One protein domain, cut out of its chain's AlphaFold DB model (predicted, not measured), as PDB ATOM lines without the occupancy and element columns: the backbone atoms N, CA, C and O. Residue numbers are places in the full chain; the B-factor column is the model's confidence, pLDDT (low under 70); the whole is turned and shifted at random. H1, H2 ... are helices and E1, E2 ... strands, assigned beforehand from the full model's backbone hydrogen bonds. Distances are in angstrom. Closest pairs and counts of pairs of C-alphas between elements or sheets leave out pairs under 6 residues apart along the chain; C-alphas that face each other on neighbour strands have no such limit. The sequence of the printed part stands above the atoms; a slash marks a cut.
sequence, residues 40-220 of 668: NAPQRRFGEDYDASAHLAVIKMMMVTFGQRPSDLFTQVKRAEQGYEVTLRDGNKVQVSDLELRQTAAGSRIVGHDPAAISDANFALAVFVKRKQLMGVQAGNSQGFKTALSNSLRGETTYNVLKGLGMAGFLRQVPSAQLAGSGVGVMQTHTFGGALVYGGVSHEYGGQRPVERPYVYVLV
ATOM      1  N   ASN A  40      37.987 -48.630 -19.811       92.69
ATOM      2  CA  ASN A  40      36.678 -48.065 -19.484       92.69
ATOM      3  C   ASN A  40      36.165 -48.573 -18.130       92.69
ATOM      4  O   ASN A  40      36.585 -49.620 -17.631       92.69
ATOM      5  N   ALA A  41      35.232 -47.818 -17.548       89.88
ATOM      6  CA  ALA A  41      34.487 -48.245 -16.371       89.88
ATOM      7  C   ALA A  41      33.299 -49.095 -16.844       89.88
ATOM      8  O   ALA A  41      32.640 -48.704 -17.813       89.88
ATOM      9  N   PRO A  42      32.984 -50.220 -16.186       87.25
ATOM     10  CA  PRO A  42      31.735 -50.916 -16.432       87.25
ATOM     11  C   PRO A  42      30.553 -50.062 -15.959       87.25
ATOM     12  O   PRO A  42      30.674 -49.273 -15.020       87.25
ATOM     13  N   GLN A  43      29.393 -50.243 -16.591       81.81
ATOM     14  CA  GLN A  43      28.145 -49.685 -16.070       81.81
ATOM     15  C   GLN A  43      27.792 -50.341 -14.732       81.81
ATOM     16  O   GLN A  43      28.050 -51.533 -14.523       81.81
ATOM     17  N   ARG A  44      27.164 -49.569 -13.837       79.00
ATOM     18  CA  ARG A  44      26.635 -50.107 -12.581       79.00
ATOM     19  C   ARG A  44      25.592 -51.187 -12.864       79.00
ATOM     20  O   ARG A  44      24.809 -51.061 -13.808       79.00
ATOM     21  N   ARG A  45      25.512 -52.197 -12.001       69.75
ATOM     22  CA  ARG A  45      24.360 -53.112 -11.975       69.75
ATOM     23  C   ARG A  45      23.281 -52.581 -11.028       69.75
ATOM     24  O   ARG A  45      23.525 -51.692 -10.213       69.75
ATOM     25  N   PHE A  46      22.065 -53.101 -11.149       42.62
ATOM     26  CA  PHE A  46      21.003 -52.810 -10.186       42.62
ATOM     27  C   PHE A  46      21.448 -53.212  -8.766       42.62
ATOM     28  O   PHE A  46      22.088 -54.245  -8.596       42.62
ATOM     29  N   GLY A  47      21.162 -52.373  -7.766       44.84
ATOM     30  CA  GLY A  47      21.608 -52.575  -6.379       44.84
ATOM     31  C   GLY A  47      23.096 -52.294  -6.106       44.84
ATOM     32  O   GLY A  47      23.498 -52.300  -4.944       44.84
ATOM     33  N   GLU A  48      23.914 -52.017  -7.131       62.38
ATOM     34  CA  GLU A  48      25.305 -51.585  -6.952       62.38
ATOM     35  C   GLU A  48      25.405 -50.061  -6.789       62.38
ATOM     36  O   GLU A  48      24.765 -49.290  -7.507       62.38
ATOM     37  N   ASP A  49      26.284 -49.637  -5.883       70.69
ATOM     38  CA  ASP A  49      26.715 -48.250  -5.700       70.69
ATOM     39  C   ASP A  49      28.151 -48.144  -6.242       70.69
ATOM     40  O   ASP A  49      29.125 -48.211  -5.490       70.69
ATOM     41  N   TYR A  50      28.287 -48.151  -7.574       84.31
ATOM     42  CA  TYR A  50      29.581 -48.168  -8.264       84.31
ATOM     43  C   TYR A  50      29.590 -47.248  -9.491       84.31
ATOM     44  O   TYR A  50      28.852 -47.455 -10.455       84.31
ATOM     45  N   ASP A  51      30.501 -46.280  -9.493       88.12
ATOM     46  CA  ASP A  51      30.793 -45.418 -10.622       88.12
ATOM     47  C   ASP A  51      32.253 -44.923 -10.619       88.12
ATOM     48  O   ASP A  51      32.666 -44.108  -9.792       88.12
ATOM     49  N   ALA A  52      33.046 -45.395 -11.585       92.69
ATOM     50  CA  ALA A  52      34.412 -44.926 -11.826       92.69
ATOM     51  C   ALA A  52      34.533 -44.018 -13.068       92.69
ATOM     52  O   ALA A  52      35.645 -43.651 -13.450       92.69
ATOM     53  N   SER A  53      33.418 -43.646 -13.705       93.75
ATOM     54  CA  SER A  53      33.398 -42.948 -15.001       93.75
ATOM     55  C   SER A  53      34.184 -41.633 -14.982       93.75
ATOM     56  O   SER A  53      35.072 -41.436 -15.812       93.75
ATOM     57  N   ALA A  54      33.964 -40.788 -13.969       94.06
ATOM     58  CA  ALA A  54      34.678 -39.521 -13.811       94.06
ATOM     59  C   ALA A  54      36.193 -39.709 -13.624       94.06
ATOM     60  O   ALA A  54      36.979 -38.957 -14.201       94.06
ATOM     61  N   HIS A  55      36.606 -40.727 -12.859       96.50
ATOM     62  CA  HIS A  55      38.021 -41.035 -12.639       96.50
ATOM     63  C   HIS A  55      38.710 -41.367 -13.956       96.50
ATOM     64  O   HIS A  55      39.724 -40.765 -14.302       96.50
ATOM     65  N   LEU A  56      38.131 -42.292 -14.719       96.00
ATOM     66  CA  LEU A  56      38.744 -42.766 -15.953       96.00
ATOM     67  C   LEU A  56      38.676 -41.727 -17.070       96.00
ATOM     68  O   LEU A  56      39.624 -41.628 -17.841       96.00
ATOM     69  N   ALA A  57      37.622 -40.911 -17.128       96.50
ATOM     70  CA  ALA A  57      37.560 -39.778 -18.046       96.50
ATOM     71  C   ALA A  57      38.706 -38.784 -17.790       96.50
ATOM     72  O   ALA A  57      39.403 -38.390 -18.723       96.50
ATOM     73  N   VAL A  58      38.951 -38.420 -16.525       97.44
ATOM     74  CA  VAL A  58      40.041 -37.498 -16.162       97.44
ATOM     75  C   VAL A  58      41.409 -38.117 -16.400       97.44
ATOM     76  O   VAL A  58      42.268 -37.456 -16.978       97.44
ATOM     77  N   ILE A  59      41.615 -39.377 -16.012       97.31
ATOM     78  CA  ILE A  59      42.888 -40.071 -16.234       97.31
ATOM     79  C   ILE A  59      43.192 -40.155 -17.736       97.31
ATOM     80  O   ILE A  59      44.303 -39.824 -18.133       97.31
ATOM     81  N   LYS A  60      42.211 -40.489 -18.587       95.81
ATOM     82  CA  LYS A  60      42.377 -40.449 -20.052       95.81
ATOM     83  C   LYS A  60      42.760 -39.064 -20.550       95.81
ATOM     84  O   LYS A  60      43.704 -38.941 -21.321       95.81
ATOM     85  N   MET A  61      42.062 -38.021 -20.100       95.31
ATOM     86  CA  MET A  61      42.395 -36.650 -20.490       95.31
ATOM     87  C   MET A  61      43.829 -36.285 -20.083       95.31
ATOM     88  O   MET A  61      44.550 -35.687 -20.880       95.31
ATOM     89  N   MET A  62      44.274 -36.680 -18.887       95.25
ATOM     90  CA  MET A  62      45.661 -36.482 -18.461       95.25
ATOM     91  C   MET A  62      46.644 -37.266 -19.337       95.25
ATOM     92  O   MET A  62      47.645 -36.693 -19.757       95.25
ATOM     93  N   MET A  63      46.339 -38.525 -19.672       94.25
ATOM     94  CA  MET A  63      47.178 -39.358 -20.542       94.25
ATOM     95  C   MET A  63      47.319 -38.780 -21.955       94.25
ATOM     96  O   MET A  63      48.403 -38.810 -22.529       94.25
ATOM     97  N   VAL A  64      46.245 -38.206 -22.504       92.06
ATOM     98  CA  VAL A  64      46.273 -37.510 -23.801       92.06
ATOM     99  C   VAL A  64      47.066 -36.204 -23.724       92.06
ATOM    100  O   VAL A  64      47.769 -35.860 -24.668       92.06
ATOM    101  N   THR A  65      46.960 -35.471 -22.611       91.00
ATOM    102  CA  THR A  65      47.556 -34.130 -22.474       91.00
ATOM    103  C   THR A  65      49.047 -34.171 -22.135       91.00
ATOM    104  O   THR A  65      49.805 -33.323 -22.607       91.00
ATOM    105  N   PHE A  66      49.468 -35.119 -21.296       90.12
ATOM    106  CA  PHE A  66      50.821 -35.153 -20.736       90.12
ATOM    107  C   PHE A  66      51.640 -36.382 -21.139       90.12
ATOM    108  O   PHE A  66      52.860 -36.309 -21.057       90.12
ATOM    109  N   GLY A  67      51.000 -37.468 -21.582       90.12
ATOM    110  CA  GLY A  67      51.630 -38.771 -21.818       90.12
ATOM    111  C   GLY A  67      51.026 -39.861 -20.932       90.12
ATOM    112  O   GLY A  67      50.445 -39.581 -19.884       90.12
ATOM    113  N   GLN A  68      51.109 -41.117 -21.372       89.44
ATOM    114  CA  GLN A  68      50.404 -42.232 -20.739       89.44
ATOM    115  C   GLN A  68      50.999 -42.641 -19.382       89.44
ATOM    116  O   GLN A  68      50.252 -43.051 -18.488       89.44
ATOM    117  N   ARG A  69      52.326 -42.597 -19.221       89.31
ATOM    118  CA  ARG A  69      52.997 -43.248 -18.087       89.31
ATOM    119  C   ARG A  69      52.813 -42.454 -16.796       89.31
ATOM    120  O   ARG A  69      52.749 -41.230 -16.838       89.31
ATOM    121  N   PRO A  70      52.855 -43.092 -15.610       91.69
ATOM    122  CA  PRO A  70      52.832 -42.366 -14.339       91.69
ATOM    123  C   PRO A  70      53.888 -41.252 -14.223       91.69
ATOM    124  O   PRO A  70      53.606 -40.215 -13.627       91.69
ATOM    125  N   SER A  71      55.073 -41.434 -14.818       89.69
ATOM    126  CA  SER A  71      56.131 -40.413 -14.895       89.69
ATOM    127  C   SER A  71      55.762 -39.190 -15.740       89.69
ATOM    128  O   SER A  71      56.347 -38.130 -15.553       89.69
ATOM    129  N   ASP A  72      54.807 -39.336 -16.656       90.38
ATOM    130  CA  ASP A  72      54.281 -38.256 -17.490       90.38
ATOM    131  C   ASP A  72      53.115 -37.552 -16.782       90.38
ATOM    132  O   ASP A  72      52.940 -36.337 -16.872       90.38
ATOM    133  N   LEU A  73      52.309 -38.304 -16.030       92.19
ATOM    134  CA  LEU A  73      51.145 -37.778 -15.315       92.19
ATOM    135  C   LEU A  73      51.540 -36.918 -14.102       92.19
ATOM    136  O   LEU A  73      50.880 -35.913 -13.813       92.19
ATOM    137  N   PHE A  74      52.621 -37.285 -13.410       94.44
ATOM    138  CA  PHE A  74      53.073 -36.670 -12.160       94.44
ATOM    139  C   PHE A  74      54.472 -36.060 -12.290       94.44
ATOM    140  O   PHE A  74      55.269 -36.487 -13.114       94.44
ATOM    141  N   THR A  75      54.801 -35.074 -11.450       93.50
ATOM    142  CA  THR A  75      56.114 -34.404 -11.484       93.50
ATOM    143  C   THR A  75      57.256 -35.350 -11.118       93.50
ATOM    144  O   THR A  75      58.364 -35.221 -11.632       93.50
ATOM    145  N   GLN A  76      57.012 -36.292 -10.205       92.94
ATOM    146  CA  GLN A  76      57.997 -37.296  -9.819       92.94
ATOM    147  C   GLN A  76      57.303 -38.568  -9.340       92.94
ATOM    148  O   GLN A  76      56.385 -38.500  -8.526       92.94
ATOM    149  N   VAL A  77      57.790 -39.721  -9.799       93.31
ATOM    150  CA  VAL A  77      57.394 -41.048  -9.315       93.31
ATOM    151  C   VAL A  77      58.667 -41.814  -8.974       93.31
ATOM    152  O   VAL A  77      59.488 -42.078  -9.848       93.31
ATOM    153  N   LYS A  78      58.854 -42.147  -7.698       91.50
ATOM    154  CA  LYS A  78      60.030 -42.865  -7.195       91.50
ATOM    155  C   LYS A  78      59.605 -44.172  -6.555       91.50
ATOM    156  O   LYS A  78      58.656 -44.196  -5.776       91.50
ATOM    157  N   ARG A  79      60.329 -45.252  -6.847       89.50
ATOM    158  CA  ARG A  79      60.175 -46.513  -6.117       89.50
ATOM    159  C   ARG A  79      60.629 -46.312  -4.669       89.50
ATOM    160  O   ARG A  79      61.701 -45.760  -4.437       89.50
ATOM    161  N   ALA A  80      59.826 -46.786  -3.727       87.19
ATOM    162  CA  ALA A  80      60.166 -46.939  -2.317       87.19
ATOM    163  C   ALA A  80      60.198 -48.438  -1.958       87.19
ATOM    164  O   ALA A  80      59.743 -49.273  -2.747       87.19
ATOM    165  N   GLU A  81      60.712 -48.792  -0.773       79.88
ATOM    166  CA  GLU A  81      60.858 -50.195  -0.339       79.88
ATOM    167  C   GLU A  81      59.552 -51.000  -0.455       79.88
ATOM    168  O   GLU A  81      59.574 -52.143  -0.901       79.88
ATOM    169  N   GLN A  82      58.408 -50.390  -0.123       85.56
ATOM    170  CA  GLN A  82      57.090 -51.037  -0.161       85.56
ATOM    171  C   GLN A  82      56.061 -50.262  -0.996       85.56
ATOM    172  O   GLN A  82      54.896 -50.156  -0.611       85.56
ATOM    173  N   GLY A  83      56.480 -49.698  -2.132       90.81
ATOM    174  CA  GLY A  83      55.582 -49.013  -3.065       90.81
ATOM    175  C   GLY A  83      56.241 -47.831  -3.762       90.81
ATOM    176  O   GLY A  83      57.327 -47.969  -4.326       90.81
ATOM    177  N   TYR A  84      55.578 -46.674  -3.756       94.56
ATOM    178  CA  TYR A  84      55.968 -45.501  -4.536       94.56
ATOM    179  C   TYR A  84      55.770 -44.193  -3.770       94.56
ATOM    180  O   TYR A  84      54.712 -43.965  -3.186       94.56
ATOM    181  N   GLU A  85      56.756 -43.302  -3.847       95.50
ATOM    182  CA  GLU A  85      56.608 -41.886  -3.506       95.50
ATOM    183  C   GLU A  85      56.257 -41.107  -4.779       95.50
ATOM    184  O   GLU A  85      56.966 -41.179  -5.787       95.50
ATOM    185  N   VAL A  86      55.155 -40.360  -4.741       96.75
ATOM    186  CA  VAL A  86      54.638 -39.605  -5.886       96.75
ATOM    187  C   VAL A  86      54.513 -38.136  -5.515       96.75
ATOM    188  O   VAL A  86      53.848 -37.794  -4.541       96.75
ATOM    189  N   THR A  87      55.124 -37.264  -6.315       96.75
ATOM    190  CA  THR A  87      54.928 -35.810  -6.249       96.75
ATOM    191  C   THR A  87      54.000 -35.383  -7.379       96.75
ATOM    192  O   THR A  87      54.330 -35.527  -8.557       96.75
ATOM    193  N   LEU A  88      52.829 -34.867  -7.015       95.75
ATOM    194  CA  LEU A  88      51.814 -34.370  -7.932       95.75
ATOM    195  C   LEU A  88      52.234 -33.015  -8.526       95.75
ATOM    196  O   LEU A  88      53.124 -32.334  -8.013       95.75
ATOM    197  N   ARG A  89      51.563 -32.597  -9.606       92.62
ATOM    198  CA  ARG A  89      51.890 -31.351 -10.326       92.62
ATOM    199  C   ARG A  89      51.617 -30.066  -9.546       92.62
ATOM    200  O   ARG A  89      52.158 -29.025  -9.893       92.62
ATOM    201  N   ASP A  90      50.832 -30.141  -8.478       92.19
ATOM    202  CA  ASP A  90      50.614 -29.039  -7.536       92.19
ATOM    203  C   ASP A  90      51.574 -29.073  -6.330       92.19
ATOM    204  O   ASP A  90      51.366 -28.360  -5.352       92.19
ATOM    205  N   GLY A  91      52.606 -29.922  -6.379       92.25
ATOM    206  CA  GLY A  91      53.633 -30.049  -5.345       92.25
ATOM    207  C   GLY A  91      53.266 -30.967  -4.176       92.25
ATOM    208  O   GLY A  91      54.135 -31.266  -3.357       92.25
ATOM    209  N   ASN A  92      52.024 -31.460  -4.088       92.44
ATOM    210  CA  ASN A  92      51.640 -32.388  -3.023       92.44
ATOM    211  C   ASN A  92      52.341 -33.736  -3.187       92.44
ATOM    212  O   ASN A  92      52.539 -34.217  -4.302       92.44
ATOM    213  N   LYS A  93      52.668 -34.375  -2.062       95.56
ATOM    214  CA  LYS A  93      53.321 -35.685  -2.039       95.56
ATOM    215  C   LYS A  93      52.426 -36.737  -1.411       95.56
ATOM    216  O   LYS A  93      51.802 -36.488  -0.383       95.56
ATOM    217  N   VAL A  94      52.400 -37.923  -2.007       95.81
ATOM    218  CA  VAL A  94      51.737 -39.101  -1.441       95.81
ATOM    219  C   VAL A  94      52.647 -40.319  -1.524       95.81
ATOM    220  O   VAL A  94      53.475 -40.425  -2.427       95.81
ATOM    221  N   GLN A  95      52.469 -41.253  -0.591       95.69
ATOM    222  CA  GLN A  95      53.089 -42.574  -0.652       95.69
ATOM    223  C   GLN A  95      52.011 -43.623  -0.890       95.69
ATOM    224  O   GLN A  95      51.072 -43.717  -0.102       95.69
ATOM    225  N   VAL A  96      52.133 -44.391  -1.968       95.25
ATOM    226  CA  VAL A  96      51.198 -45.465  -2.320       95.25
ATOM    227  C   VAL A  96      51.921 -46.794  -2.187       95.25
ATOM    228  O   VAL A  96      52.939 -47.011  -2.840       95.25
ATOM    229  N   SER A  97      51.403 -47.686  -1.351       94.69
ATOM    230  CA  SER A  97      52.006 -48.998  -1.117       94.69
ATOM    231  C   SER A  97      51.648 -50.035  -2.187       94.69
ATOM    232  O   SER A  97      50.614 -49.942  -2.855       94.69
ATOM    233  N   ASP A  98      52.449 -51.099  -2.292       90.62
ATOM    234  CA  ASP A  98      52.150 -52.242  -3.174       90.62
ATOM    235  C   ASP A  98      50.823 -52.944  -2.807       90.62
ATOM    236  O   ASP A  98      50.167 -53.565  -3.650       90.62
ATOM    237  N   LEU A  99      50.398 -52.870  -1.539       91.56
ATOM    238  CA  LEU A  99      49.090 -53.370  -1.106       91.56
ATOM    239  C   LEU A  99      47.952 -52.485  -1.633       91.56
ATOM    240  O   LEU A  99      46.959 -53.004  -2.137       91.56
ATOM    241  N   GLU A 100      48.095 -51.166  -1.542       95.31
ATOM    242  CA  GLU A 100      47.093 -50.199  -2.005       95.31
ATOM    243  C   GLU A 100      46.924 -50.239  -3.531       95.31
ATOM    244  O   GLU A 100      45.799 -50.172  -4.032       95.31
ATOM    245  N   LEU A 101      48.010 -50.459  -4.283       93.31
ATOM    246  CA  LEU A 101      47.954 -50.700  -5.730       93.31
ATOM    247  C   LEU A 101      47.163 -51.973  -6.069       93.31
ATOM    248  O   LEU A 101      46.294 -51.948  -6.943       93.31
ATOM    249  N   ARG A 102      47.403 -53.075  -5.343       89.38
ATOM    250  CA  ARG A 102      46.640 -54.327  -5.505       89.38
ATOM    251  C   ARG A 102      45.166 -54.157  -5.145       89.38
ATOM    252  O   ARG A 102      44.304 -54.630  -5.881       89.38
ATOM    253  N   GLN A 103      44.868 -53.457  -4.049       91.56
ATOM    254  CA  GLN A 103      43.495 -53.138  -3.648       91.56
ATOM    255  C   GLN A 103      42.785 -52.287  -4.704       91.56
ATOM    256  O   GLN A 103      41.625 -52.551  -5.014       91.56
ATOM    257  N   THR A 104      43.488 -51.310  -5.282       95.06
ATOM    258  CA  THR A 104      42.955 -50.453  -6.347       95.06
ATOM    259  C   THR A 104      42.610 -51.264  -7.581       95.06
ATOM    260  O   THR A 104      41.480 -51.172  -8.044       95.06
ATOM    261  N   ALA A 105      43.523 -52.111  -8.064       88.81
ATOM    262  CA  ALA A 105      43.248 -52.970  -9.212       88.81
ATOM    263  C   ALA A 105      42.054 -53.903  -8.960       88.81
ATOM    264  O   ALA A 105      41.155 -53.976  -9.790       88.81
ATOM    265  N   ALA A 106      41.988 -54.542  -7.788       86.38
ATOM    266  CA  ALA A 106      40.873 -55.422  -7.437       86.38
ATOM    267  C   ALA A 106      39.525 -54.680  -7.333       86.38
ATOM    268  O   ALA A 106      38.483 -55.233  -7.677       86.38
ATOM    269  N   GLY A 107      39.529 -53.436  -6.840       88.00
ATOM    270  CA  GLY A 107      38.313 -52.648  -6.635       88.00
ATOM    271  C   GLY A 107      37.842 -51.879  -7.868       88.00
ATOM    272  O   GLY A 107      36.640 -51.698  -8.047       88.00
ATOM    273  N   SER A 108      38.763 -51.421  -8.721       90.31
ATOM    274  CA  SER A 108      38.471 -50.464  -9.792       90.31
ATOM    275  C   SER A 108      37.610 -51.042 -10.905       90.31
ATOM    276  O   SER A 108      36.916 -50.274 -11.562       90.31
ATOM    277  N   ARG A 109      37.628 -52.369 -11.108       89.62
ATOM    278  CA  ARG A 109      36.868 -53.089 -12.151       89.62
ATOM    279  C   ARG A 109      37.100 -52.540 -13.567       89.62
ATOM    280  O   ARG A 109      36.248 -52.724 -14.430       89.62
ATOM    281  N   ILE A 110      38.228 -51.864 -13.808       90.62
ATOM    282  CA  ILE A 110      38.567 -51.308 -15.122       90.62
ATOM    283  C   ILE A 110      38.652 -52.448 -16.143       90.62
ATOM    284  O   ILE A 110      39.284 -53.474 -15.883       90.62
ATOM    285  N   VAL A 111      38.024 -52.252 -17.300       87.56
ATOM    286  CA  VAL A 111      38.037 -53.187 -18.432       87.56
ATOM    287  C   VAL A 111      38.601 -52.500 -19.668       87.56
ATOM    288  O   VAL A 111      38.378 -51.310 -19.857       87.56
ATOM    289  N   GLY A 112      39.312 -53.217 -20.530       86.50
ATOM    290  CA  GLY A 112      39.891 -52.626 -21.737       86.50
ATOM    291  C   GLY A 112      40.729 -53.614 -22.535       86.50
ATOM    292  O   GLY A 112      40.861 -54.778 -22.148       86.50
ATOM    293  N   HIS A 113      41.273 -53.141 -23.655       85.19
ATOM    294  CA  HIS A 113      42.143 -53.934 -24.530       85.19
ATOM    295  C   HIS A 113      43.632 -53.604 -24.383       85.19
ATOM    296  O   HIS A 113      44.448 -54.353 -24.913       85.19
ATOM    297  N   ASP A 114      43.984 -52.546 -23.640       87.06
ATOM    298  CA  ASP A 114      45.367 -52.125 -23.394       87.06
ATOM    299  C   ASP A 114      45.756 -52.375 -21.921       87.06
ATOM    300  O   ASP A 114      45.471 -51.553 -21.042       87.06
ATOM    301  N   PRO A 115      46.421 -53.506 -21.614       83.44
ATOM    302  CA  PRO A 115      46.834 -53.841 -20.253       83.44
ATOM    303  C   PRO A 115      47.786 -52.816 -19.627       83.44
ATOM    304  O   PRO A 115      47.756 -52.623 -18.410       83.44
ATOM    305  N   ALA A 116      48.619 -52.150 -20.435       86.00
ATOM    306  CA  ALA A 116      49.549 -51.142 -19.942       86.00
ATOM    307  C   ALA A 116      48.791 -49.881 -19.520       86.00
ATOM    308  O   ALA A 116      49.003 -49.388 -18.414       86.00
ATOM    309  N   ALA A 117      47.845 -49.415 -20.338       89.75
ATOM    310  CA  ALA A 117      47.000 -48.278 -19.988       89.75
ATOM    311  C   ALA A 117      46.102 -48.572 -18.773       89.75
ATOM    312  O   ALA A 117      45.940 -47.707 -17.915       89.75
ATOM    313  N   ILE A 118      45.575 -49.799 -18.637       90.44
ATOM    314  CA  ILE A 118      44.822 -50.229 -17.441       90.44
ATOM    315  C   ILE A 118      45.707 -50.169 -16.187       90.44
ATOM    316  O   ILE A 118      45.283 -49.653 -15.150       90.44
ATOM    317  N   SER A 119      46.933 -50.689 -16.276       89.75
ATOM    318  CA  SER A 119      47.917 -50.657 -15.191       89.75
ATOM    319  C   SER A 119      48.250 -49.215 -14.780       89.75
ATOM    320  O   SER A 119      48.159 -48.870 -13.599       89.75
ATOM    321  N   ASP A 120      48.561 -48.352 -15.749       92.69
ATOM    322  CA  ASP A 120      48.905 -46.943 -15.526       92.69
ATOM    323  C   ASP A 120      47.704 -46.150 -14.957       92.69
ATOM    324  O   ASP A 120      47.858 -45.324 -14.052       92.69
ATOM    325  N   ALA A 121      46.480 -46.462 -15.398       94.50
ATOM    326  CA  ALA A 121      45.257 -45.869 -14.865       94.50
ATOM    327  C   ALA A 121      44.973 -46.299 -13.416       94.50
ATOM    328  O   ALA A 121      44.599 -45.463 -12.591       94.50
ATOM    329  N   ASN A 122      45.190 -47.575 -13.075       95.06
ATOM    330  CA  ASN A 122      45.093 -48.052 -11.692       95.06
ATOM    331  C   ASN A 122      46.098 -47.339 -10.778       95.06
ATOM    332  O   ASN A 122      45.756 -47.011  -9.642       95.06
ATOM    333  N   PHE A 123      47.308 -47.049 -11.267       96.00
ATOM    334  CA  PHE A 123      48.292 -46.274 -10.514       96.00
ATOM    335  C   PHE A 123      47.798 -44.846 -10.236       96.00
ATOM    336  O   PHE A 123      47.787 -44.407  -9.086       96.00
ATOM    337  N   ALA A 124      47.326 -44.134 -11.265       97.25
ATOM    338  CA  ALA A 124      46.795 -42.779 -11.104       97.25
ATOM    339  C   ALA A 124      45.576 -42.742 -10.162       97.25
ATOM    340  O   ALA A 124      45.482 -41.870  -9.296       97.25
ATOM    341  N   LEU A 125      44.676 -43.725 -10.264       97.75
ATOM    342  CA  LEU A 125      43.551 -43.877  -9.343       97.75
ATOM    343  C   LEU A 125      44.021 -44.112  -7.899       97.75
ATOM    344  O   LEU A 125      43.474 -43.507  -6.979       97.75
ATOM    345  N   ALA A 126      45.047 -44.936  -7.679       97.19
ATOM    346  CA  ALA A 126      45.585 -45.176  -6.342       97.19
ATOM    347  C   ALA A 126      46.200 -43.903  -5.734       97.19
ATOM    348  O   ALA A 126      45.960 -43.607  -4.564       97.19
ATOM    349  N   VAL A 127      46.922 -43.108  -6.535       97.75
ATOM    350  CA  VAL A 127      47.452 -41.791  -6.132       97.75
ATOM    351  C   VAL A 127      46.321 -40.851  -5.719       97.75
ATOM    352  O   VAL A 127      46.377 -40.250  -4.642       97.75
ATOM    353  N   PHE A 128      45.265 -40.767  -6.534       97.44
ATOM    354  CA  PHE A 128      44.073 -39.981  -6.224       97.44
ATOM    355  C   PHE A 128      43.442 -40.404  -4.889       97.44
ATOM    356  O   PHE A 128      43.215 -39.570  -4.010       97.44
ATOM    357  N   VAL A 129      43.193 -41.706  -4.721       95.94
ATOM    358  CA  VAL A 129      42.568 -42.260  -3.514       95.94
ATOM    359  C   VAL A 129      43.443 -42.023  -2.292       95.94
ATOM    360  O   VAL A 129      42.922 -41.639  -1.246       95.94
ATOM    361  N   LYS A 130      44.766 -42.186  -2.410       95.56
ATOM    362  CA  LYS A 130      45.692 -41.948  -1.304       95.56
ATOM    363  C   LYS A 130      45.667 -40.493  -0.862       95.56
ATOM    364  O   LYS A 130      45.570 -40.214   0.331       95.56
ATOM    365  N   ARG A 131      45.686 -39.555  -1.811       93.81
ATOM    366  CA  ARG A 131      45.562 -38.132  -1.489       93.81
ATOM    367  C   ARG A 131      44.227 -37.830  -0.813       93.81
ATOM    368  O   ARG A 131      44.202 -37.140   0.201       93.81
ATOM    369  N   LYS A 132      43.129 -38.375  -1.342       88.31
ATOM    370  CA  LYS A 132      41.791 -38.217  -0.762       88.31
ATOM    371  C   LYS A 132      41.721 -38.772   0.661       88.31
ATOM    372  O   LYS A 132      41.152 -38.122   1.529       88.31
ATOM    373  N   GLN A 133      42.336 -39.927   0.910       88.44
ATOM    374  CA  GLN A 133      42.452 -40.524   2.240       88.44
ATOM    375  C   GLN A 133      43.152 -39.562   3.213       88.44
ATOM    376  O   GLN A 133      42.625 -39.290   4.287       88.44
ATOM    377  N   LEU A 134      44.314 -39.021   2.830       86.44
ATOM    378  CA  LEU A 134      45.102 -38.118   3.677       86.44
ATOM    379  C   LEU A 134      44.381 -36.790   3.949       86.44
ATOM    380  O   LEU A 134      44.377 -36.314   5.081       86.44
ATOM    381  N   MET A 135      43.723 -36.217   2.937       79.69
ATOM    382  CA  MET A 135      42.917 -35.004   3.111       79.69
ATOM    383  C   MET A 135      41.671 -35.257   3.965       79.69
ATOM    384  O   MET A 135      41.290 -34.402   4.758       79.69
ATOM    385  N   GLY A 136      41.074 -36.448   3.863       68.88
ATOM    386  CA  GLY A 136      40.008 -36.886   4.760       68.88
ATOM    387  C   GLY A 136      40.456 -36.866   6.221       68.88
ATOM    388  O   GLY A 136      39.772 -36.275   7.049       68.88
ATOM    389  N   VAL A 137      41.639 -37.412   6.530       67.19
ATOM    390  CA  VAL A 137      42.199 -37.398   7.896       67.19
ATOM    391  C   VAL A 137      42.344 -35.967   8.421       67.19
ATOM    392  O   VAL A 137      41.956 -35.690   9.553       67.19
ATOM    393  N   GLN A 138      42.833 -35.044   7.589       60.94
ATOM    394  CA  GLN A 138      42.955 -33.624   7.946       60.94
ATOM    395  C   GLN A 138      41.597 -32.951   8.198       60.94
ATOM    396  O   GLN A 138      41.508 -32.034   9.008       60.94
ATOM    397  N   ALA A 139      40.536 -33.430   7.546       54.62
ATOM    398  CA  ALA A 139      39.159 -32.981   7.741       54.62
ATOM    399  C   ALA A 139      38.422 -33.724   8.881       54.62
ATOM    400  O   ALA A 139      37.198 -33.656   8.956       54.62
ATOM    401  N   GLY A 140      39.138 -34.455   9.747       52.47
ATOM    402  CA  GLY A 140      38.559 -35.207  10.871       52.47
ATOM    403  C   GLY A 140      38.034 -36.602  10.506       52.47
ATOM    404  O   GLY A 140      37.452 -37.290  11.338       52.47
ATOM    405  N   ASN A 141      38.258 -37.061   9.275       58.56
ATOM    406  CA  ASN A 141      37.764 -38.330   8.759       58.56
ATOM    407  C   ASN A 141      38.886 -39.383   8.667       58.56
ATOM    408  O   ASN A 141      39.567 -39.515   7.649       58.56
ATOM    409  N   SER A 142      39.085 -40.159   9.736       62.16
ATOM    410  CA  SER A 142      40.102 -41.219   9.779       62.16
ATOM    411  C   SER A 142      39.609 -42.516   9.129       62.16
ATOM    412  O   SER A 142      39.034 -43.376   9.800       62.16
ATOM    413  N   GLN A 143      39.878 -42.696   7.832       69.25
ATOM    414  CA  GLN A 143      39.579 -43.939   7.114       69.25
ATOM    415  C   GLN A 143      40.819 -44.620   6.528       69.25
ATOM    416  O   GLN A 143      41.766 -43.977   6.073       69.25
ATOM    417  N   GLY A 144      40.791 -45.956   6.501       82.50
ATOM    418  CA  GLY A 144      41.771 -46.762   5.772       82.50
ATOM    419  C   GLY A 144      41.618 -46.627   4.251       82.50
ATOM    420  O   GLY A 144      40.541 -46.295   3.748       82.50
ATOM    421  N   PHE A 145      42.684 -46.934   3.506       89.69
ATOM    422  CA  PHE A 145      42.731 -46.777   2.047       89.69
ATOM    423  C   PHE A 145      41.598 -47.521   1.333       89.69
ATOM    424  O   PHE A 145      40.939 -46.957   0.467       89.69
ATOM    425  N   LYS A 146      41.309 -48.766   1.735       85.62
ATOM    426  CA  LYS A 146      40.231 -49.579   1.147       85.62
ATOM    427  C   LYS A 146      38.863 -48.890   1.229       85.62
ATOM    428  O   LYS A 146      38.085 -48.954   0.278       85.62
ATOM    429  N   THR A 147      38.573 -48.211   2.337       79.06
ATOM    430  CA  THR A 147      37.321 -47.463   2.514       79.06
ATOM    431  C   THR A 147      37.318 -46.207   1.642       79.06
ATOM    432  O   THR A 147      36.348 -45.971   0.927       79.06
ATOM    433  N   ALA A 148      38.428 -45.461   1.601       86.31
ATOM    434  CA  ALA A 148      38.579 -44.306   0.711       86.31
ATOM    435  C   ALA A 148      38.442 -44.685  -0.780       86.31
ATOM    436  O   ALA A 148      37.813 -43.955  -1.553       86.31
ATOM    437  N   LEU A 149      38.972 -45.849  -1.173       90.75
ATOM    438  CA  LEU A 149      38.831 -46.427  -2.509       90.75
ATOM    439  C   LEU A 149      37.364 -46.739  -2.806       90.75
ATOM    440  O   LEU A 149      36.830 -46.256  -3.799       90.75
ATOM    441  N   SER A 150      36.696 -47.493  -1.927       83.19
ATOM    442  CA  SER A 150      35.280 -47.843  -2.098       83.19
ATOM    443  C   SER A 150      34.391 -46.604  -2.202       83.19
ATOM    444  O   SER A 150      33.495 -46.579  -3.037       83.19
ATOM    445  N   ASN A 151      34.662 -45.563  -1.412       79.94
ATOM    446  CA  ASN A 151      33.900 -44.316  -1.463       79.94
ATOM    447  C   ASN A 151      34.133 -43.545  -2.763       79.94
ATOM    448  O   ASN A 151      33.203 -42.969  -3.315       79.94
ATOM    449  N   SER A 152      35.369 -43.531  -3.266       87.94
ATOM    450  CA  SER A 152      35.689 -42.888  -4.546       87.94
ATOM    451  C   SER A 152      35.035 -43.619  -5.715       87.94
ATOM    452  O   SER A 152      34.502 -42.992  -6.621       87.94
ATOM    453  N   LEU A 153      34.989 -44.949  -5.657       90.12
ATOM    454  CA  LEU A 153      34.383 -45.785  -6.688       90.12
ATOM    455  C   LEU A 153      32.849 -45.783  -6.689       90.12
ATOM    456  O   LEU A 153      32.281 -46.540  -7.458       90.12
ATOM    457  N   ARG A 154      32.175 -44.959  -5.878       79.31
ATOM    458  CA  ARG A 154      30.719 -44.693  -5.960       79.31
ATOM    459  C   ARG A 154      30.380 -43.480  -6.822       79.31
ATOM    460  O   ARG A 154      29.212 -43.153  -6.999       79.31
ATOM    461  N   GLY A 155      31.409 -42.788  -7.298       83.12
ATOM    462  CA  GLY A 155      31.300 -41.571  -8.077       83.12
ATOM    463  C   GLY A 155      32.081 -40.412  -7.464       83.12
ATOM    464  O   GLY A 155      32.131 -40.200  -6.247       83.12
ATOM    465  N   GLU A 156      32.636 -39.584  -8.342       84.50
ATOM    466  CA  GLU A 156      33.295 -38.330  -7.993       84.50
ATOM    467  C   GLU A 156      32.946 -37.236  -9.010       84.50
ATOM    468  O   GLU A 156      32.612 -37.526 -10.158       84.50
ATOM    469  N   THR A 157      33.002 -35.959  -8.616       82.25
ATOM    470  CA  THR A 157      32.872 -34.884  -9.612       82.25
ATOM    471  C   THR A 157      34.148 -34.812 -10.449       82.25
ATOM    472  O   THR A 157      35.253 -34.963  -9.927       82.25
ATOM    473  N   THR A 158      34.030 -34.540 -11.751       85.31
ATOM    474  CA  THR A 158      35.204 -34.393 -12.634       85.31
ATOM    475  C   THR A 158      36.184 -33.345 -12.103       85.31
ATOM    476  O   THR A 158      37.392 -33.567 -12.104       85.31
ATOM    477  N   TYR A 159      35.659 -32.246 -11.554       82.81
ATOM    478  CA  TYR A 159      36.436 -31.198 -10.897       82.81
ATOM    479  C   TYR A 159      37.243 -31.704  -9.692       82.81
ATOM    480  O   TYR A 159      38.432 -31.404  -9.570       82.81
ATOM    481  N   ASN A 160      36.627 -32.504  -8.819       86.12
ATOM    482  CA  ASN A 160      37.304 -33.080  -7.661       86.12
ATOM    483  C   ASN A 160      38.372 -34.091  -8.072       86.12
ATOM    484  O   ASN A 160      39.445 -34.091  -7.476       86.12
ATOM    485  N   VAL A 161      38.118 -34.906  -9.101       93.56
ATOM    486  CA  VAL A 161      39.141 -35.813  -9.642       93.56
ATOM    487  C   VAL A 161      40.347 -35.021 -10.155       93.56
ATOM    488  O   VAL A 161      41.482 -35.322  -9.787       93.56
ATOM    489  N   LEU A 162      40.108 -33.959 -10.929       92.69
ATOM    490  CA  LEU A 162      41.154 -33.074 -11.449       92.69
ATOM    491  C   LEU A 162      41.982 -32.435 -10.331       92.69
ATOM    492  O   LEU A 162      43.214 -32.489 -10.359       92.69
ATOM    493  N   LYS A 163      41.323 -31.866  -9.316       88.31
ATOM    494  CA  LYS A 163      42.009 -31.306  -8.144       88.31
ATOM    495  C   LYS A 163      42.777 -32.366  -7.364       88.31
ATOM    496  O   LYS A 163      43.932 -32.135  -7.022       88.31
ATOM    497  N   GLY A 164      42.172 -33.525  -7.117       89.38
ATOM    498  CA  GLY A 164      42.797 -34.620  -6.378       89.38
ATOM    499  C   GLY A 164      44.042 -35.169  -7.072       89.38
ATOM    500  O   GLY A 164      45.020 -35.502  -6.408       89.38
ATOM    501  N   LEU A 165      44.069 -35.174  -8.404       96.31
ATOM    502  CA  LEU A 165      45.253 -35.542  -9.187       96.31
ATOM    503  C   LEU A 165      46.270 -34.397  -9.339       96.31
ATOM    504  O   LEU A 165      47.320 -34.585  -9.942       96.31
ATOM    505  N   GLY A 166      46.013 -33.233  -8.738       93.06
ATOM    506  CA  GLY A 166      46.935 -32.097  -8.706       93.06
ATOM    507  C   GLY A 166      46.919 -31.234  -9.963       93.06
ATOM    508  O   GLY A 166      47.897 -30.553 -10.255       93.06
ATOM    509  N   MET A 167      45.816 -31.247 -10.714       94.12
ATOM    510  CA  MET A 167      45.685 -30.527 -11.984       94.12
ATOM    511  C   MET A 167      45.078 -29.126 -11.846       94.12
ATOM    512  O   MET A 167      44.788 -28.483 -12.851       94.12
ATOM    513  N   ALA A 168      44.877 -28.625 -10.622       85.06
ATOM    514  CA  ALA A 168      44.179 -27.360 -10.380       85.06
ATOM    515  C   ALA A 168      44.783 -26.169 -11.155       85.06
ATOM    516  O   ALA A 168      44.033 -25.356 -11.688       85.06
ATOM    517  N   GLY A 169      46.115 -26.093 -11.261       82.88
ATOM    518  CA  GLY A 169      46.812 -25.025 -11.996       82.88
ATOM    519  C   GLY A 169      46.721 -25.126 -13.523       82.88
ATOM    520  O   GLY A 169      46.864 -24.119 -14.207       82.88
ATOM    521  N   PHE A 170      46.432 -26.316 -14.056       89.94
ATOM    522  CA  PHE A 170      46.344 -26.599 -15.497       89.94
ATOM    523  C   PHE A 170      44.896 -26.562 -16.009       89.94
ATOM    524  O   PHE A 170      44.650 -26.608 -17.214       89.94
ATOM    525  N   LEU A 171      43.933 -26.510 -15.089       88.25
ATOM    526  CA  LEU A 171      42.512 -26.618 -15.363       88.25
ATOM    527  C   LEU A 171      41.948 -25.338 -15.990       88.25
ATOM    528  O   LEU A 171      42.073 -24.240 -15.438       88.25
ATOM    529  N   ARG A 172      41.228 -25.494 -17.103       87.44
ATOM    530  CA  ARG A 172      40.360 -24.460 -17.679       87.44
ATOM    531  C   ARG A 172      38.952 -25.002 -17.876       87.44
ATOM    532  O   ARG A 172      38.767 -26.150 -18.267       87.44
ATOM    533  N   GLN A 173      37.960 -24.160 -17.611       85.94
ATOM    534  CA  GLN A 173      36.575 -24.409 -17.992       85.94
ATOM    535  C   GLN A 173      36.322 -23.671 -19.304       85.94
ATOM    536  O   GLN A 173      36.578 -22.472 -19.389       85.94
ATOM    537  N   VAL A 174      35.848 -24.384 -20.320       84.38
ATOM    538  CA  VAL A 174      35.565 -23.809 -21.640       84.38
ATOM    539  C   VAL A 174      34.150 -24.183 -22.087       84.38
ATOM    540  O   VAL A 174      33.639 -25.227 -21.670       84.38
ATOM    541  N   PRO A 175      33.483 -23.357 -22.911       84.62
ATOM    542  CA  PRO A 175      32.229 -23.734 -23.552       84.62
ATOM    543  C   PRO A 175      32.374 -25.048 -24.324       84.62
ATOM    544  O   PRO A 175      33.346 -25.238 -25.053       84.62
ATOM    545  N   SER A 176      31.398 -25.947 -24.209       83.69
ATOM    546  CA  SER A 176      31.467 -27.273 -24.844       83.69
ATOM    547  C   SER A 176      31.562 -27.214 -26.368       83.69
ATOM    548  O   SER A 176      32.242 -28.043 -26.969       83.69
ATOM    549  N   ALA A 177      30.969 -26.189 -26.984       81.56
ATOM    550  CA  ALA A 177      31.074 -25.920 -28.417       81.56
ATOM    551  C   ALA A 177      32.527 -25.739 -28.895       81.56
ATOM    552  O   ALA A 177      32.831 -26.047 -30.043       81.56
ATOM    553  N   GLN A 178      33.445 -25.303 -28.021       81.19
ATOM    554  CA  GLN A 178      34.868 -25.173 -28.360       81.19
ATOM    555  C   GLN A 178      35.573 -26.534 -28.497       81.19
ATOM    556  O   GLN A 178      36.638 -26.607 -29.101       81.19
ATOM    557  N   LEU A 179      34.976 -27.620 -27.986       79.19
ATOM    558  CA  LEU A 179      35.463 -28.994 -28.147       79.19
ATOM    559  C   LEU A 179      34.765 -29.771 -29.272       79.19
ATOM    560  O   LEU A 179      35.002 -30.968 -29.409       79.19
ATOM    561  N   ALA A 180      33.950 -29.122 -30.112       63.16
ATOM    562  CA  ALA A 180      33.295 -29.776 -31.251       63.16
ATOM    563  C   ALA A 180      34.280 -30.316 -32.325       63.16
ATOM    564  O   ALA A 180      33.846 -30.968 -33.270       63.16
ATOM    565  N   GLY A 181      35.593 -30.068 -32.179       63.19
ATOM    566  CA  GLY A 181      36.683 -30.557 -33.039       63.19
ATOM    567  C   GLY A 181      37.665 -31.531 -32.352       63.19
ATOM    568  O   GLY A 181      37.272 -32.390 -31.567       63.19
ATOM    569  N   SER A 182      38.968 -31.408 -32.646       65.12
ATOM    570  CA  SER A 182      40.063 -32.318 -32.234       65.12
ATOM    571  C   SER A 182      40.553 -32.167 -30.779       65.12
ATOM    572  O   SER A 182      41.644 -32.623 -30.437       65.12
ATOM    573  N   GLY A 183      39.770 -31.522 -29.912       79.69
ATOM    574  CA  GLY A 183      40.139 -31.288 -28.517       79.69
ATOM    575  C   GLY A 183      39.774 -32.447 -27.585       79.69
ATOM    576  O   GLY A 183      38.911 -33.272 -27.891       79.69
ATOM    577  N   VAL A 184      40.422 -32.482 -26.418       91.38
ATOM    578  CA  VAL A 184      40.111 -33.411 -25.326       91.38
ATOM    579  C   VAL A 184      39.614 -32.633 -24.113       91.38
ATOM    580  O   VAL A 184      40.184 -31.611 -23.733       91.38
ATOM    581  N   GLY A 185      38.548 -33.122 -23.498       93.94
ATOM    582  CA  GLY A 185      38.008 -32.557 -22.272       93.94
ATOM    583  C   GLY A 185      37.249 -33.588 -21.464       93.94
ATOM    584  O   GLY A 185      37.056 -34.726 -21.884       93.94
ATOM    585  N   VAL A 186      36.774 -33.180 -20.299       95.38
ATOM    586  CA  VAL A 186      35.878 -33.986 -19.470       95.38
ATOM    587  C   VAL A 186      34.665 -33.176 -19.064       95.38
ATOM    588  O   VAL A 186      34.748 -31.974 -18.808       95.38
ATOM    589  N   MET A 187      33.524 -33.841 -18.951       89.38
ATOM    590  CA  MET A 187      32.309 -33.219 -18.444       89.38
ATOM    591  C   MET A 187      31.599 -34.118 -17.453       89.38
ATOM    592  O   MET A 187      31.744 -35.336 -17.478       89.38
ATOM    593  N   GLN A 188      30.803 -33.502 -16.592       83.50
ATOM    594  CA  GLN A 188      29.930 -34.228 -15.688       83.50
ATOM    595  C   GLN A 188      28.677 -34.713 -16.432       83.50
ATOM    596  O   GLN A 188      27.965 -33.904 -17.034       83.50
ATOM    597  N   THR A 189      28.367 -36.007 -16.360       78.88
ATOM    598  CA  THR A 189      27.199 -36.605 -17.033       78.88
ATOM    599  C   THR A 189      25.993 -36.680 -16.107       78.88
ATOM    600  O   THR A 189      24.956 -36.087 -16.394       78.88
ATOM    601  N   HIS A 190      26.153 -37.279 -14.936       73.38
ATOM    602  CA  HIS A 190      25.154 -37.336 -13.865       73.38
ATOM    603  C   HIS A 190      25.797 -37.008 -12.516       73.38
ATOM    604  O   HIS A 190      26.922 -36.507 -12.431       73.38
ATOM    605  N   THR A 191      25.055 -37.211 -11.435       66.25
ATOM    606  CA  THR A 191      25.541 -36.960 -10.081       66.25
ATOM    607  C   THR A 191      26.716 -37.883  -9.780       66.25
ATOM    608  O   THR A 191      26.543 -39.092  -9.671       66.25
ATOM    609  N   PHE A 192      27.908 -37.281  -9.711       71.69
ATOM    610  CA  PHE A 192      29.208 -37.932  -9.510       71.69
ATOM    611  C   PHE A 192      29.676 -38.888 -10.624       71.69
ATOM    612  O   PHE A 192      30.565 -39.709 -10.405       71.69
ATOM    613  N   GLY A 193      29.116 -38.740 -11.829       82.06
ATOM    614  CA  GLY A 193      29.598 -39.385 -13.049       82.06
ATOM    615  C   GLY A 193      30.308 -38.403 -13.975       82.06
ATOM    616  O   GLY A 193      30.125 -37.185 -13.882       82.06
ATOM    617  N   GLY A 194      31.116 -38.919 -14.894       90.31
ATOM    618  CA  GLY A 194      31.786 -38.087 -15.881       90.31
ATOM    619  C   GLY A 194      32.096 -38.823 -17.170       90.31
ATOM    620  O   GLY A 194      32.307 -40.030 -17.182       90.31
ATOM    621  N   ALA A 195      32.163 -38.064 -18.255       93.56
ATOM    622  CA  ALA A 195      32.515 -38.560 -19.572       93.56
ATOM    623  C   ALA A 195      33.730 -37.832 -20.128       93.56
ATOM    624  O   ALA A 195      33.963 -36.654 -19.836       93.56
ATOM    625  N   LEU A 196      34.479 -38.552 -20.961       95.38
ATOM    626  CA  LEU A 196      35.516 -37.973 -21.796       95.38
ATOM    627  C   LEU A 196      34.849 -37.357 -23.026       95.38
ATOM    628  O   LEU A 196      34.152 -38.051 -23.756       95.38
ATOM    629  N   VAL A 197      35.085 -36.080 -23.286       93.56
ATOM    630  CA  VAL A 197      34.746 -35.448 -24.562       93.56
ATOM    631  C   VAL A 197      35.975 -35.538 -25.454       93.56
ATOM    632  O   VAL A 197      37.024 -34.989 -25.121       93.56
ATOM    633  N   TYR A 198      35.859 -36.271 -26.557       90.88
ATOM    634  CA  TYR A 198      36.956 -36.492 -27.494       90.88
ATOM    635  C   TYR A 198      36.413 -36.664 -28.911       90.88
ATOM    636  O   TYR A 198      35.518 -37.483 -29.137       90.88
ATOM    637  N   GLY A 199      36.952 -35.888 -29.857       86.31
ATOM    638  CA  GLY A 199      36.489 -35.879 -31.248       86.31
ATOM    639  C   GLY A 199      35.053 -35.366 -31.396       86.31
ATOM    640  O   GLY A 199      34.270 -35.947 -32.141       86.31
ATOM    641  N   GLY A 200      34.677 -34.338 -30.628       85.06
ATOM    642  CA  GLY A 200      33.341 -33.731 -30.672       85.06
ATOM    643  C   GLY A 200      32.199 -34.559 -30.069       85.06
ATOM    644  O   GLY A 200      31.060 -34.096 -30.059       85.06
ATOM    645  N   VAL A 201      32.470 -35.752 -29.530       89.88
ATOM    646  CA  VAL A 201      31.460 -36.625 -28.908       89.88
ATOM    647  C   VAL A 201      31.835 -36.995 -27.475       89.88
ATOM    648  O   VAL A 201      33.006 -36.977 -27.086       89.88
ATOM    649  N   SER A 202      30.823 -37.315 -26.671       91.56
ATOM    650  CA  SER A 202      30.986 -37.755 -25.288       91.56
ATOM    651  C   SER A 202      31.124 -39.270 -25.219       91.56
ATOM    652  O   SER A 202      30.261 -39.982 -25.723       91.56
ATOM    653  N   HIS A 203      32.139 -39.765 -24.518       92.25
ATOM    654  CA  HIS A 203      32.391 -41.185 -24.285       92.25
ATOM    655  C   HIS A 203      32.191 -41.529 -22.808       92.25
ATOM    656  O   HIS A 203      32.876 -40.995 -21.932       92.25
ATOM    657  N   GLU A 204      31.261 -42.439 -22.532       86.81
ATOM    658  CA  GLU A 204      30.859 -42.846 -21.185       86.81
ATOM    659  C   GLU A 204      30.612 -44.361 -21.141       86.81
ATOM    660  O   GLU A 204      29.836 -44.892 -21.932       86.81
ATOM    661  N   TYR A 205      31.277 -45.073 -20.226       87.12
ATOM    662  CA  TYR A 205      31.218 -46.544 -20.113       87.12
ATOM    663  C   TYR A 205      31.499 -47.295 -21.434       87.12
ATOM    664  O   TYR A 205      30.937 -48.359 -21.685       87.12
ATOM    665  N   GLY A 206      32.339 -46.725 -22.304       83.25
ATOM    666  CA  GLY A 206      32.613 -47.243 -23.652       83.25
ATOM    667  C   GLY A 206      31.531 -46.945 -24.703       83.25
ATOM    668  O   GLY A 206      31.710 -47.295 -25.864       83.25
ATOM    669  N   GLY A 207      30.424 -46.297 -24.328       85.75
ATOM    670  CA  GLY A 207      29.384 -45.832 -25.246       85.75
ATOM    671  C   GLY A 207      29.565 -44.370 -25.656       85.75
ATOM    672  O   GLY A 207      30.207 -43.593 -24.951       85.75
ATOM    673  N   GLN A 208      28.959 -43.990 -26.781       91.00
ATOM    674  CA  GLN A 208      28.955 -42.615 -27.289       91.00
ATOM    675  C   GLN A 208      27.628 -41.911 -26.989       91.00
ATOM    676  O   GLN A 208      26.555 -42.512 -27.083       91.00
ATOM    677  N   ARG A 209      27.703 -40.624 -26.652       86.38
ATOM    678  CA  ARG A 209      26.561 -39.736 -26.409       86.38
ATOM    679  C   ARG A 209      26.819 -38.336 -26.985       86.38
ATOM    680  O   ARG A 209      27.981 -37.951 -27.163       86.38
ATOM    681  N   PRO A 210      25.764 -37.539 -27.228       86.00
ATOM    682  CA  PRO A 210      25.909 -36.113 -27.499       86.00
ATOM    683  C   PRO A 210      26.572 -35.368 -26.331       86.00
ATOM    684  O   PRO A 210      26.495 -35.782 -25.173       86.00
ATOM    685  N   VAL A 211      27.209 -34.235 -26.627       85.94
ATOM    686  CA  VAL A 211      27.752 -33.344 -25.596       85.94
ATOM    687  C   VAL A 211      26.622 -32.464 -25.056       85.94
ATOM    688  O   VAL A 211      26.251 -31.463 -25.655       85.94
ATOM    689  N   GLU A 212      26.045 -32.861 -23.922       79.56
ATOM    690  CA  GLU A 212      24.821 -32.252 -23.369       79.56
ATOM    691  C   GLU A 212      25.076 -31.124 -22.353       79.56
ATOM    692  O   GLU A 212      24.140 -30.503 -21.840       79.56
ATOM    693  N   ARG A 213      26.338 -30.867 -21.993       79.38
ATOM    694  CA  ARG A 213      26.696 -29.829 -21.016       79.38
ATOM    695  C   ARG A 213      27.132 -28.541 -21.715       79.38
ATOM    696  O   ARG A 213      27.792 -28.620 -22.744       79.38
ATOM    697  N   PRO A 214      26.815 -27.357 -21.153       74.69
ATOM    698  CA  PRO A 214      27.208 -26.073 -21.743       74.69
ATOM    699  C   PRO A 214      28.713 -25.798 -21.621       74.69
ATOM    700  O   PRO A 214      29.252 -24.969 -22.351       74.69
ATOM    701  N   TYR A 215      29.399 -26.495 -20.715       82.62
ATOM    702  CA  TYR A 215      30.836 -26.385 -20.516       82.62
ATOM    703  C   TYR A 215      31.475 -27.752 -20.292       82.62
ATOM    704  O   TYR A 215      30.824 -28.726 -19.903       82.62
ATOM    705  N   VAL A 216      32.783 -27.770 -20.490       89.62
ATOM    706  CA  VAL A 216      33.694 -28.896 -20.298       89.62
ATOM    707  C   VAL A 216      34.942 -28.393 -19.576       89.62
ATOM    708  O   VAL A 216      35.274 -27.207 -19.627       89.62
ATOM    709  N   TYR A 217      35.630 -29.290 -18.883       92.25
ATOM    710  CA  TYR A 217      36.942 -29.026 -18.313       92.25
ATOM    711  C   TYR A 217      38.023 -29.531 -19.262       92.25
ATOM    712  O   TYR A 217      37.933 -30.657 -19.744       92.25
ATOM    713  N   VAL A 218      39.043 -28.713 -19.500       93.62
ATOM    714  CA  VAL A 218      40.221 -29.047 -20.310       93.62
ATOM    715  C   VAL A 218      41.492 -28.795 -19.506       93.62
ATOM    716  O   VAL A 218      41.484 -28.042 -18.527       93.62
ATOM    717  N   LEU A 219      42.591 -29.419 -19.925       92.12
ATOM    718  CA  LEU A 219      43.921 -29.197 -19.366       92.12
ATOM    719  C   LEU A 219      44.779 -28.446 -20.383       92.12
ATOM    720  O   LEU A 219      44.855 -28.844 -21.540       92.12
ATOM    721  N   VAL A 220      45.421 -27.362 -19.950       84.19
ATOM    722  CA  VAL A 220      46.316 -26.563 -20.797       84.19
ATOM    723  C   VAL A 220      47.756 -26.827 -20.381       84.19
ATOM    724  O   VAL A 220      48.121 -26.585 -19.235       84.19
TER     725      VAL A 220
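What this domain is: This is residues 40 to 220 of the 668 residues of an uncharacterized protein of Pseudomonas sp. WS 5532 (UniProt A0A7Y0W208). A twisted sheet of four strands, E5 to E8, with the two-stranded ribbon E4 and E9 beside E5, makes one lobe, and H1 covers one face of its sheet. The second lobe is a small three-stranded sheet, E1 to E3, with the long helix H4 across one face and H3 and H5 crossing H4; H1 and H6 lie between the two lobes. The printed part has 181 residues, with seven named helices and nine named strands in the order H1 H2 E1 E2 E3 H3 H4 H5 H6 E4 H7 E5 E6 E7 E8 E9. The sheets, E5 E6 E7 E8, E1 E2 E3 and E4 E9, are antiparallel, and the class is mixed, helices and strands. The whole is compact, with a radius of gyration of the C-alphas of 15.5 A and spans of 46 by 38 by 36 A.

Where its parts are: The largest sheet holds E5, residues 184 to 188 and 14.0 A long, E6, residues 194 to 198 and 12.8 A, E7, residues 201 to 204, and E8, residues 207 to 209. E4 is residues 171 to 175 and 13.5 A long; E9 is residues 215 to 219 and 13.4 A long, ending at C-alpha 219 at (43.921, -29.197, -19.366). H1, residues 53 to 66, is 19.9 A long and begins at C-alpha 53 at (33.398, -42.948, -15.001). H6 is residues 158 to 164 and H7 residues 176 to 179. The other sheet holds E1, residues 76 to 80, E2, residues 83 to 87, and E3, residues 93 to 97. H4, residues 115 to 138, is 34.9 A long and begins at C-alpha 115 at (46.834, -53.841, -20.253). H2 is residues 70 to 73, H3 residues 98 to 108 and 15.3 A long, and H5 residues 145 to 152 and 10.4 A long.

How they stand to each other: E5 E6 E7 E8 is a meander, each strand the antiparallel neighbour of the one before; N 185 and O 197 of E5 and E6 are 2.9 A apart, N 203 and O 196 of E7 and E6 2.8 A, and N 204 and O 207 of E7 and E8 2.9 A, within hydrogen-bond range. H1 and H6 are on the same face of this sheet, two layers, helices over one face. H1 has a height over the sheet of 8.5 A and runs along the strands, at 20 degrees to E5 on the local plane. H6 stands up from the sheet, over E5. H7 only grazes the sheet with residues 176 to 179. The closest C-alphas of E5 and E9, Gly 185 and Val 218, are 4.6 A apart; in E4 and E9, N 172 and O 218 are 2.9 A apart. H4 is the hub, touching H1, H2, H3, H5 and H6. With residues 121 to 125 alone it touches H1, closest C-alphas Ala 121 and Ile 59 at 6.4 A, at a steep tilt of 68 degrees, only just short of about perpendicular, opposite ways. H4 and H3 touch, about perpendicular at 75 degrees, closest C-alphas Asn 122 and Ala 105 at 5.8 A. H3 and H5 touch at a shallow tilt of 28 degrees, the same way, closest C-alphas Gln 103 and Lys 146 at 6.8 A. E1 E2 E3 is also a meander, with N 78 and O 85 2.9 A apart and N 84 and O 96 2.8 A. H4 is on it, two layers again, across the strands at 64 degrees to E2 on the local plane, height 8.8 A; H2 and H3 only graze it. Every O i to N i+4 pair is within hydrogen-bond range in H1, H3, H4, H5 and H6; H2 and H7 are too short for one.

The domain as a whole: The C-alphas of Glu 81 and Ala 177, the two farthest apart, are 47.6 A apart. The printed part has no cut and no long link. Residues 40 to 52 hold no named element, and their C-alphas lie 8 to 24 A from the mean of all C-alphas. The mean pLDDT of the printed part is 86.7; it is under 70 at residues 45 to 48, 136 to 143, 180 to 182 and 191.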